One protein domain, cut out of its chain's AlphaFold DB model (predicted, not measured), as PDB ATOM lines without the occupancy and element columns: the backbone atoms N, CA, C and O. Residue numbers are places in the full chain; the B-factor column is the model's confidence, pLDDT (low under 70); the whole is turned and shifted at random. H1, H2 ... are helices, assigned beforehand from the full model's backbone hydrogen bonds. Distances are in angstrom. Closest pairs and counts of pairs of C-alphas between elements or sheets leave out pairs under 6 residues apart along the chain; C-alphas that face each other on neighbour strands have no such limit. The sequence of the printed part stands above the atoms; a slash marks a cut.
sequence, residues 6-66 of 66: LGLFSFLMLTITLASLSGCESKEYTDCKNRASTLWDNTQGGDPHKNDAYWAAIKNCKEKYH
ATOM      1  N   LEU A   6     -26.090 -32.841 -78.916       53.25
ATOM      2  CA  LEU A   6     -26.002 -32.660 -77.456       53.25
ATOM      3  C   LEU A   6     -27.275 -32.073 -76.817       53.25
ATOM      4  O   LEU A   6     -27.496 -32.248 -75.620       53.25
ATOM      5  N   GLY A   7     -28.131 -31.411 -77.602       54.28
ATOM      6  CA  GLY A   7     -29.372 -30.810 -77.100       54.28
ATOM      7  C   GLY A   7     -30.464 -31.833 -76.777       54.28
ATOM      8  O   GLY A   7     -31.184 -31.672 -75.794       54.28
ATOM      9  N   LEU A   8     -30.558 -32.918 -77.557       54.94
ATOM     10  CA  LEU A   8     -31.611 -33.927 -77.376       54.94
ATOM     11  C   LEU A   8     -31.411 -34.790 -76.119       54.94
ATOM     12  O   LEU A   8     -32.388 -35.147 -75.465       54.94
ATOM     13  N   PHE A   9     -30.165 -35.096 -75.748       54.41
ATOM     14  CA  PHE A   9     -29.880 -35.926 -74.570       54.41
ATOM     15  C   PHE A   9     -30.168 -35.212 -73.243       54.41
ATOM     16  O   PHE A   9     -30.554 -35.860 -72.271       54.41
ATOM     17  N   SER A  10     -30.040 -33.883 -73.204       55.66
ATOM     18  CA  SER A  10     -30.305 -33.103 -71.987       55.66
ATOM     19  C   SER A  10     -31.804 -32.977 -71.687       55.66
ATOM     20  O   SER A  10     -32.197 -32.946 -70.525       55.66
ATOM     21  N   PHE A  11     -32.654 -32.968 -72.719       54.88
ATOM     22  CA  PHE A  11     -34.108 -32.907 -72.546       54.88
ATOM     23  C   PHE A  11     -34.710 -34.237 -72.065       54.88
ATOM     24  O   PHE A  11     -35.674 -34.232 -71.304       54.88
ATOM     25  N   LEU A  12     -34.128 -35.375 -72.462       54.28
ATOM     26  CA  LEU A  12     -34.639 -36.702 -72.102       54.28
ATOM     27  C   LEU A  12     -34.367 -37.076 -70.631       54.28
ATOM     28  O   LEU A  12     -35.145 -37.806 -70.028       54.28
ATOM     29  N   MET A  13     -33.295 -36.553 -70.027       55.19
ATOM     30  CA  MET A  13     -32.980 -36.801 -68.610       55.19
ATOM     31  C   MET A  13     -33.864 -36.007 -67.636       55.19
ATOM     32  O   MET A  13     -34.014 -36.408 -66.484       55.19
ATOM     33  N   LEU A  14     -34.476 -34.904 -68.080       53.97
ATOM     34  CA  LEU A  14     -35.299 -34.050 -67.217       53.97
ATOM     35  C   LEU A  14     -36.696 -34.638 -66.950       53.97
ATOM     36  O   LEU A  14     -37.325 -34.316 -65.949       53.97
ATOM     37  N   THR A  15     -37.199 -35.513 -67.824       55.56
ATOM     38  CA  THR A  15     -38.538 -36.108 -67.668       55.56
ATOM     39  C   THR A  15     -38.550 -37.309 -66.721       55.56
ATOM     40  O   THR A  15     -39.576 -37.589 -66.103       55.56
ATOM     41  N   ILE A  16     -37.413 -37.992 -66.546       56.56
ATOM     42  CA  ILE A  16     -37.286 -39.151 -65.646       56.56
ATOM     43  C   ILE A  16     -37.255 -38.708 -64.172       56.56
ATOM     44  O   ILE A  16     -37.786 -39.399 -63.300       56.56
ATOM     45  N   THR A  17     -36.694 -37.530 -63.881       55.53
ATOM     46  CA  THR A  17     -36.608 -36.992 -62.512       55.53
ATOM     47  C   THR A  17     -37.928 -36.407 -62.002       55.53
ATOM     48  O   THR A  17     -38.146 -36.375 -60.793       55.53
ATOM     49  N   LEU A  18     -38.849 -35.992 -62.883       52.56
ATOM     50  CA  LEU A  18     -40.182 -35.538 -62.458       52.56
ATOM     51  C   LEU A  18     -41.113 -36.703 -62.088       52.56
ATOM     52  O   LEU A  18     -41.934 -36.561 -61.183       52.56
ATOM     53  N   ALA A  19     -40.966 -37.864 -62.732       51.03
ATOM     54  CA  ALA A  19     -41.761 -39.056 -62.415       51.03
ATOM     55  C   ALA A  19     -41.386 -39.693 -61.062       51.03
ATOM     56  O   ALA A  19     -42.132 -40.510 -60.532       51.03
ATOM     57  N   SER A  20     -40.244 -39.314 -60.483       51.31
ATOM     58  CA  SER A  20     -39.771 -39.808 -59.184       51.31
ATOM     59  C   SER A  20     -40.239 -38.956 -57.994       51.31
ATOM     60  O   SER A  20     -39.945 -39.306 -56.854       51.31
ATOM     61  N   LEU A  21     -41.007 -37.879 -58.227       50.56
ATOM     62  CA  LEU A  21     -41.610 -37.067 -57.159       50.56
ATOM     63  C   LEU A  21     -43.026 -37.498 -56.752       50.56
ATOM     64  O   LEU A  21     -43.558 -36.969 -55.775       50.56
ATOM     65  N   SER A  22     -43.632 -38.481 -57.421       53.16
ATOM     66  CA  SER A  22     -44.750 -39.215 -56.827       53.16
ATOM     67  C   SER A  22     -44.169 -40.234 -55.854       53.16
ATOM     68  O   SER A  22     -43.989 -41.403 -56.199       53.16
ATOM     69  N   GLY A  23     -43.800 -39.775 -54.655       56.53
ATOM     70  CA  GLY A  23     -43.448 -40.671 -53.560       56.53
ATOM     71  C   GLY A  23     -44.556 -41.711 -53.428       56.53
ATOM     72  O   GLY A  23     -45.703 -41.347 -53.175       56.53
ATOM     73  N   CYS A  24     -44.235 -42.982 -53.686       63.84
ATOM     74  CA  CYS A  24     -45.147 -44.088 -53.434       63.84
ATOM     75  C   CYS A  24     -45.396 -44.127 -51.930       63.84
ATOM     76  O   CYS A  24     -44.624 -44.700 -51.165       63.84
ATOM     77  N   GLU A  25     -46.450 -43.442 -51.510       73.81
ATOM     78  CA  GLU A  25     -47.004 -43.572 -50.180       73.81
ATOM     79  C   GLU A  25     -47.352 -45.053 -49.971       73.81
ATOM     80  O   GLU A  25     -47.941 -45.675 -50.861       73.81
ATOM     81  N   SER A  26     -46.951 -45.653 -48.844       84.88
ATOM     82  CA  SER A  26     -47.263 -47.066 -48.597       84.88
ATOM     83  C   SER A  26     -48.779 -47.275 -48.641       84.88
ATOM     84  O   SER A  26     -49.566 -46.383 -48.286       84.88
ATOM     85  N   LYS A  27     -49.214 -48.451 -49.108       89.12
ATOM     86  CA  LYS A  27     -50.644 -48.771 -49.183       89.12
ATOM     87  C   LYS A  27     -51.283 -48.654 -47.800       89.12
ATOM     88  O   LYS A  27     -52.381 -48.129 -47.664       89.12
ATOM     89  N   GLU A  28     -50.566 -49.091 -46.775       90.31
ATOM     90  CA  GLU A  28     -50.984 -49.044 -45.383       90.31
ATOM     91  C   GLU A  28     -51.119 -47.608 -44.871       90.31
ATOM     92  O   GLU A  28     -52.105 -47.294 -44.201       90.31
ATOM     93  N   TYR A  29     -50.182 -46.720 -45.221       89.69
ATOM     94  CA  TYR A  29     -50.273 -45.306 -44.867       89.69
ATOM     95  C   TYR A  29     -51.455 -44.638 -45.583       89.69
ATOM     96  O   TYR A  29     -52.267 -43.970 -44.938       89.69
ATOM     97  N   THR A  30     -51.645 -44.929 -46.873       91.00
ATOM     98  CA  THR A  30     -52.797 -44.464 -47.665       91.00
ATOM     99  C   THR A  30     -54.125 -44.921 -47.054       91.00
ATOM    100  O   THR A  30     -55.019 -44.108 -46.808       91.00
ATOM    101  N   ASP A  31     -54.247 -46.210 -46.734       93.50
ATOM    102  CA  ASP A  31     -55.446 -46.793 -46.126       93.50
ATOM    103  C   ASP A  31     -55.689 -46.255 -44.701       93.50
ATOM    104  O   ASP A  31     -56.833 -46.211 -44.234       93.50
ATOM    105  N   CYS A  32     -54.640 -45.830 -43.993       93.50
ATOM    106  CA  CYS A  32     -54.758 -45.166 -42.698       93.50
ATOM    107  C   CYS A  32     -55.287 -43.732 -42.841       93.50
ATOM    108  O   CYS A  32     -56.261 -43.379 -42.171       93.50
ATOM    109  N   LYS A  33     -54.742 -42.927 -43.766       92.94
ATOM    110  CA  LYS A  33     -55.265 -41.575 -44.039       92.94
ATOM    111  C   LYS A  33     -56.716 -41.604 -44.510       92.94
ATOM    112  O   LYS A  33     -57.515 -40.772 -44.087       92.94
ATOM    113  N   ASN A  34     -57.068 -42.579 -45.347       93.50
ATOM    114  CA  ASN A  34     -58.435 -42.759 -45.834       93.50
ATOM    115  C   ASN A  34     -59.423 -43.057 -44.703       93.50
ATOM    116  O   ASN A  34     -60.577 -42.660 -44.791       93.50
ATOM    117  N   ARG A  35     -58.986 -43.719 -43.627       93.62
ATOM    118  CA  ARG A  35     -59.804 -43.882 -42.417       93.62
ATOM    119  C   ARG A  35     -59.855 -42.600 -41.594       93.62
ATOM    120  O   ARG A  35     -60.928 -42.228 -41.128       93.62
ATOM    121  N   ALA A  36     -58.725 -41.908 -41.451       93.31
ATOM    122  CA  ALA A  36     -58.653 -40.641 -40.727       93.31
ATOM    123  C   ALA A  36     -59.559 -39.560 -41.339       93.31
ATOM    124  O   ALA A  36     -60.121 -38.772 -40.589       93.31
ATOM    125  N   SER A  37     -59.771 -39.554 -42.661       90.12
ATOM    126  CA  SER A  37     -60.644 -38.583 -43.349       90.12
ATOM    127  C   SER A  37     -62.085 -38.552 -42.823       90.12
ATOM    128  O   SER A  37     -62.746 -37.527 -42.936       90.12
ATOM    129  N   THR A  38     -62.561 -39.627 -42.186       91.94
ATOM    130  CA  THR A  38     -63.880 -39.661 -41.527       91.94
ATOM    131  C   THR A  38     -63.991 -38.711 -40.334       91.94
ATOM    132  O   THR A  38     -65.094 -38.323 -39.964       91.94
ATOM    133  N   LEU A  39     -62.858 -38.320 -39.745       90.06
ATOM    134  CA  LEU A  39     -62.772 -37.358 -38.644       90.06
ATOM    135  C   LEU A  39     -62.750 -35.907 -39.135       90.06
ATOM    136  O   LEU A  39     -62.699 -34.996 -38.314       90.06
ATOM    137  N   TRP A  40     -62.726 -35.690 -40.452       88.94
ATOM    138  CA  TRP A  40     -62.676 -34.359 -41.030       88.94
ATOM    139  C   TRP A  40     -64.059 -33.704 -41.017       88.94
ATOM    140  O   TRP A  40     -64.984 -34.133 -41.710       88.94
ATOM    141  N   ASP A  41     -64.182 -32.626 -40.255       85.06
ATOM    142  CA  ASP A  41     -65.382 -31.811 -40.174       85.06
ATOM    143  C   ASP A  41     -65.287 -30.617 -41.138       85.06
ATOM    144  O   ASP A  41     -64.638 -29.597 -40.879       85.06
ATOM    145  N   ASN A  42     -65.979 -30.744 -42.275       83.12
ATOM    146  CA  ASN A  42     -66.059 -29.706 -43.304       83.12
ATOM    147  C   ASN A  42     -66.838 -28.458 -42.854       83.12
ATOM    148  O   ASN A  42     -66.749 -27.420 -43.509       83.12
ATOM    149  N   THR A  43     -67.598 -28.532 -41.758       82.88
ATOM    150  CA  THR A  43     -68.339 -27.377 -41.232       82.88
ATOM    151  C   THR A  43     -67.425 -26.389 -40.513       82.88
ATOM    152  O   THR A  43     -67.781 -25.223 -40.353       82.88
ATOM    153  N   GLN A  44     -66.210 -26.817 -40.147       72.56
ATOM    154  CA  GLN A  44     -65.261 -25.993 -39.396       72.56
ATOM    155  C   GLN A  44     -64.278 -25.214 -40.280       72.56
ATOM    156  O   GLN A  44     -63.277 -24.692 -39.794       72.56
ATOM    157  N   GLY A  45     -64.586 -25.081 -41.575       61.50
ATOM    158  CA  GLY A  45     -63.952 -24.095 -42.452       61.50
ATOM    159  C   GLY A  45     -62.452 -24.294 -42.667       61.50
ATOM    160  O   GLY A  45     -61.725 -23.314 -42.777       61.50
ATOM    161  N   GLY A  46     -61.977 -25.542 -42.701       65.50
ATOM    162  CA  GLY A  46     -60.578 -25.868 -43.003       65.50
ATOM    163  C   GLY A  46     -59.558 -25.405 -41.957       65.50
ATOM    164  O   GLY A  46     -58.361 -25.544 -42.199       65.50
ATOM    165  N   ASP A  47     -60.008 -24.882 -40.810       69.75
ATOM    166  CA  ASP A  47     -59.128 -24.502 -39.709       69.75
ATOM    167  C   ASP A  47     -58.444 -25.770 -39.158       69.75
ATOM    168  O   ASP A  47     -59.125 -26.704 -38.710       69.75
ATOM    169  N   PRO A  48     -57.103 -25.856 -39.222       62.94
ATOM    170  CA  PRO A  48     -56.381 -27.042 -38.793       62.94
ATOM    171  C   PRO A  48     -56.538 -27.316 -37.293       62.94
ATOM    172  O   PRO A  48     -56.531 -28.479 -36.910       62.94
ATOM    173  N   HIS A  49     -56.777 -26.297 -36.462       68.38
ATOM    174  CA  HIS A  49     -57.013 -26.467 -35.019       68.38
ATOM    175  C   HIS A  49     -58.420 -26.964 -34.686       68.38
ATOM    176  O   HIS A  49     -58.743 -27.285 -33.546       68.38
ATOM    177  N   LYS A  50     -59.297 -27.004 -35.686       74.25
ATOM    178  CA  LYS A  50     -60.681 -27.454 -35.540       74.25
ATOM    179  C   LYS A  50     -60.902 -28.888 -36.005       74.25
ATOM    180  O   LYS A  50     -61.985 -29.438 -35.854       74.25
ATOM    181  N   ASN A  51     -59.841 -29.505 -36.512       87.06
ATOM    182  CA  ASN A  51     -59.784 -30.891 -36.946       87.06
ATOM    183  C   ASN A  51     -58.677 -31.646 -36.189       87.06
ATOM    184  O   ASN A  51     -58.018 -32.525 -36.740       87.06
ATOM    185  N   ASP A  52     -58.460 -31.310 -34.913       89.19
ATOM    186  CA  ASP A  52     -57.395 -31.891 -34.084       89.19
ATOM    187  C   ASP A  52     -57.438 -33.423 -34.059       89.19
ATOM    188  O   ASP A  52     -56.400 -34.075 -34.158       89.19
ATOM    189  N   ALA A  53     -58.636 -34.017 -33.999       89.44
ATOM    190  CA  ALA A  53     -58.803 -35.469 -34.049       89.44
ATOM    191  C   ALA A  53     -58.316 -36.066 -35.382       89.44
ATOM    192  O   ALA A  53     -57.626 -37.088 -35.388       89.44
ATOM    193  N   TYR A  54     -58.623 -35.410 -36.505       91.94
ATOM    194  CA  TYR A  54     -58.110 -35.786 -37.821       91.94
ATOM    195  C   TYR A  54     -56.581 -35.674 -37.866       91.94
ATOM    196  O   TYR A  54     -55.910 -36.634 -38.241       91.94
ATOM    197  N   TRP A  55     -56.004 -34.553 -37.429       91.06
ATOM    198  CA  TRP A  55     -54.551 -34.358 -37.479       91.06
ATOM    199  C   TRP A  55     -53.788 -35.279 -36.527       91.06
ATOM    200  O   TRP A  55     -52.725 -35.786 -36.890       91.06
ATOM    201  N   ALA A  56     -54.345 -35.574 -35.351       93.38
ATOM    202  CA  ALA A  56     -53.814 -36.585 -34.445       93.38
ATOM    203  C   ALA A  56     -53.830 -37.979 -35.092       93.38
ATOM    204  O   ALA A  56     -52.845 -38.713 -35.005       93.38
ATOM    205  N   ALA A  57     -54.907 -38.333 -35.802       93.69
ATOM    206  CA  ALA A  57     -54.983 -39.587 -36.543       93.69
ATOM    207  C   ALA A  57     -53.959 -39.644 -37.690       93.69
ATOM    208  O   ALA A  57     -53.256 -40.644 -37.819       93.69
ATOM    209  N   ILE A  58     -53.798 -38.567 -38.468       92.56
ATOM    210  CA  ILE A  58     -52.775 -38.473 -39.523       92.56
ATOM    211  C   ILE A  58     -51.363 -38.605 -38.943       92.56
ATOM    212  O   ILE A  58     -50.536 -39.320 -39.510       92.56
ATOM    213  N   LYS A  59     -51.087 -37.974 -37.795       93.62
ATOM    214  CA  LYS A  59     -49.801 -38.098 -37.098       93.62
ATOM    215  C   LYS A  59     -49.518 -39.549 -36.699       93.62
ATOM    216  O   LYS A  59     -48.449 -40.053 -37.024       93.62
ATOM    217  N   ASN A  60     -50.490 -40.239 -36.102       93.81
ATOM    218  CA  ASN A  60     -50.364 -41.660 -35.759       93.81
ATOM    219  C   ASN A  60     -50.176 -42.549 -36.999       93.81
ATOM    220  O   ASN A  60     -49.378 -43.482 -36.975       93.81
ATOM    221  N   CYS A  61     -50.889 -42.264 -38.097       93.81
ATOM    222  CA  CYS A  61     -50.697 -42.962 -39.369       93.81
ATOM    223  C   CYS A  61     -49.259 -42.806 -39.870       93.81
ATOM    224  O   CYS A  61     -48.643 -43.786 -40.282       93.81
ATOM    225  N   LYS A  62     -48.713 -41.588 -39.798       90.56
ATOM    226  CA  LYS A  62     -47.331 -41.313 -40.178       90.56
ATOM    227  C   LYS A  62     -46.360 -42.058 -39.262       90.56
ATOM    228  O   LYS A  62     -45.541 -42.802 -39.755       90.56
ATOM    229  N   GLU A  63     -46.480 -41.952 -37.944       92.38
ATOM    230  CA  GLU A  63     -45.559 -42.630 -37.013       92.38
ATOM    231  C   GLU A  63     -45.557 -44.162 -37.146       92.38
ATOM    232  O   GLU A  63     -44.549 -44.804 -36.869       92.38
ATOM    233  N   LYS A  64     -46.674 -44.760 -37.575       90.50
ATOM    234  CA  LYS A  64     -46.811 -46.215 -37.697       90.50
ATOM    235  C   LYS A  64     -46.308 -46.791 -39.025       90.50
ATOM    236  O   LYS A  64     -45.914 -47.955 -39.056       90.50
ATOM    237  N   TYR A  65     -46.397 -46.033 -40.116       84.94
ATOM    238  CA  TYR A  65     -46.205 -46.541 -41.482       84.94
ATOM    239  C   TYR A  65     -45.072 -45.839 -42.247       84.94
ATOM    240  O   TYR A  65     -45.040 -45.912 -43.480       84.94
ATOM    241  N   HIS A  66     -44.179 -45.151 -41.531       64.81
ATOM    242  CA  HIS A  66     -43.144 -44.271 -42.076       64.81
ATOM    243  C   HIS A  66     -41.768 -44.543 -41.470       64.81
ATOM    244  O   HIS A  66     -41.706 -45.100 -40.351       64.81
TER     245      HIS A  66
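This is residues 6 to 66 of the 66 residues of an uncharacterized protein of Hydrogenovibrio sp. JE_KL2 (UniProt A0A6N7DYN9). A long helix, H1, sticks out as a free arm from a small body, a helical hairpin of H2 and H3 packed side by side. The printed part has 61 residues with three named helices, in the order H1, H2, H3, and no named strand; the class is all helix. It is extended, with a radius of gyration of the C-alphas of 18.1 A, and spans 55 by 27 by 14 A.

Look first at H1, residues 6 to 21, which is apart from H2, residues 27 to 39, and from H3, residues 52 to 65. H2 and H3 touch, closest at the C-alphas of Leu 39 and Tyr 54, 5.0 A apart. They run opposite ways at a shallow tilt of 11 degrees. Every O i to N i+4 pair is within hydrogen-bond range in H3, against 7 of 9 in H2 and 1 of 12 in H1, where 1 of 13 O i to N i+3 pairs is.

Find C-alpha 6 at (-26.002, -32.660, -77.456); from there H1 runs 26.0 A to C-alpha 21. H2 is 19.7 A long, and H3 runs 19.9 A to C-alpha 65 at (-46.205, -46.541, -41.482).

The C-alphas of Leu 6 and Thr 43, 56.0 A apart, are the farthest pair. The printed part has no cut; the link H2 to H3 is long. Residues 6 to 24, 45 to 49 and 66 are under pLDDT 70.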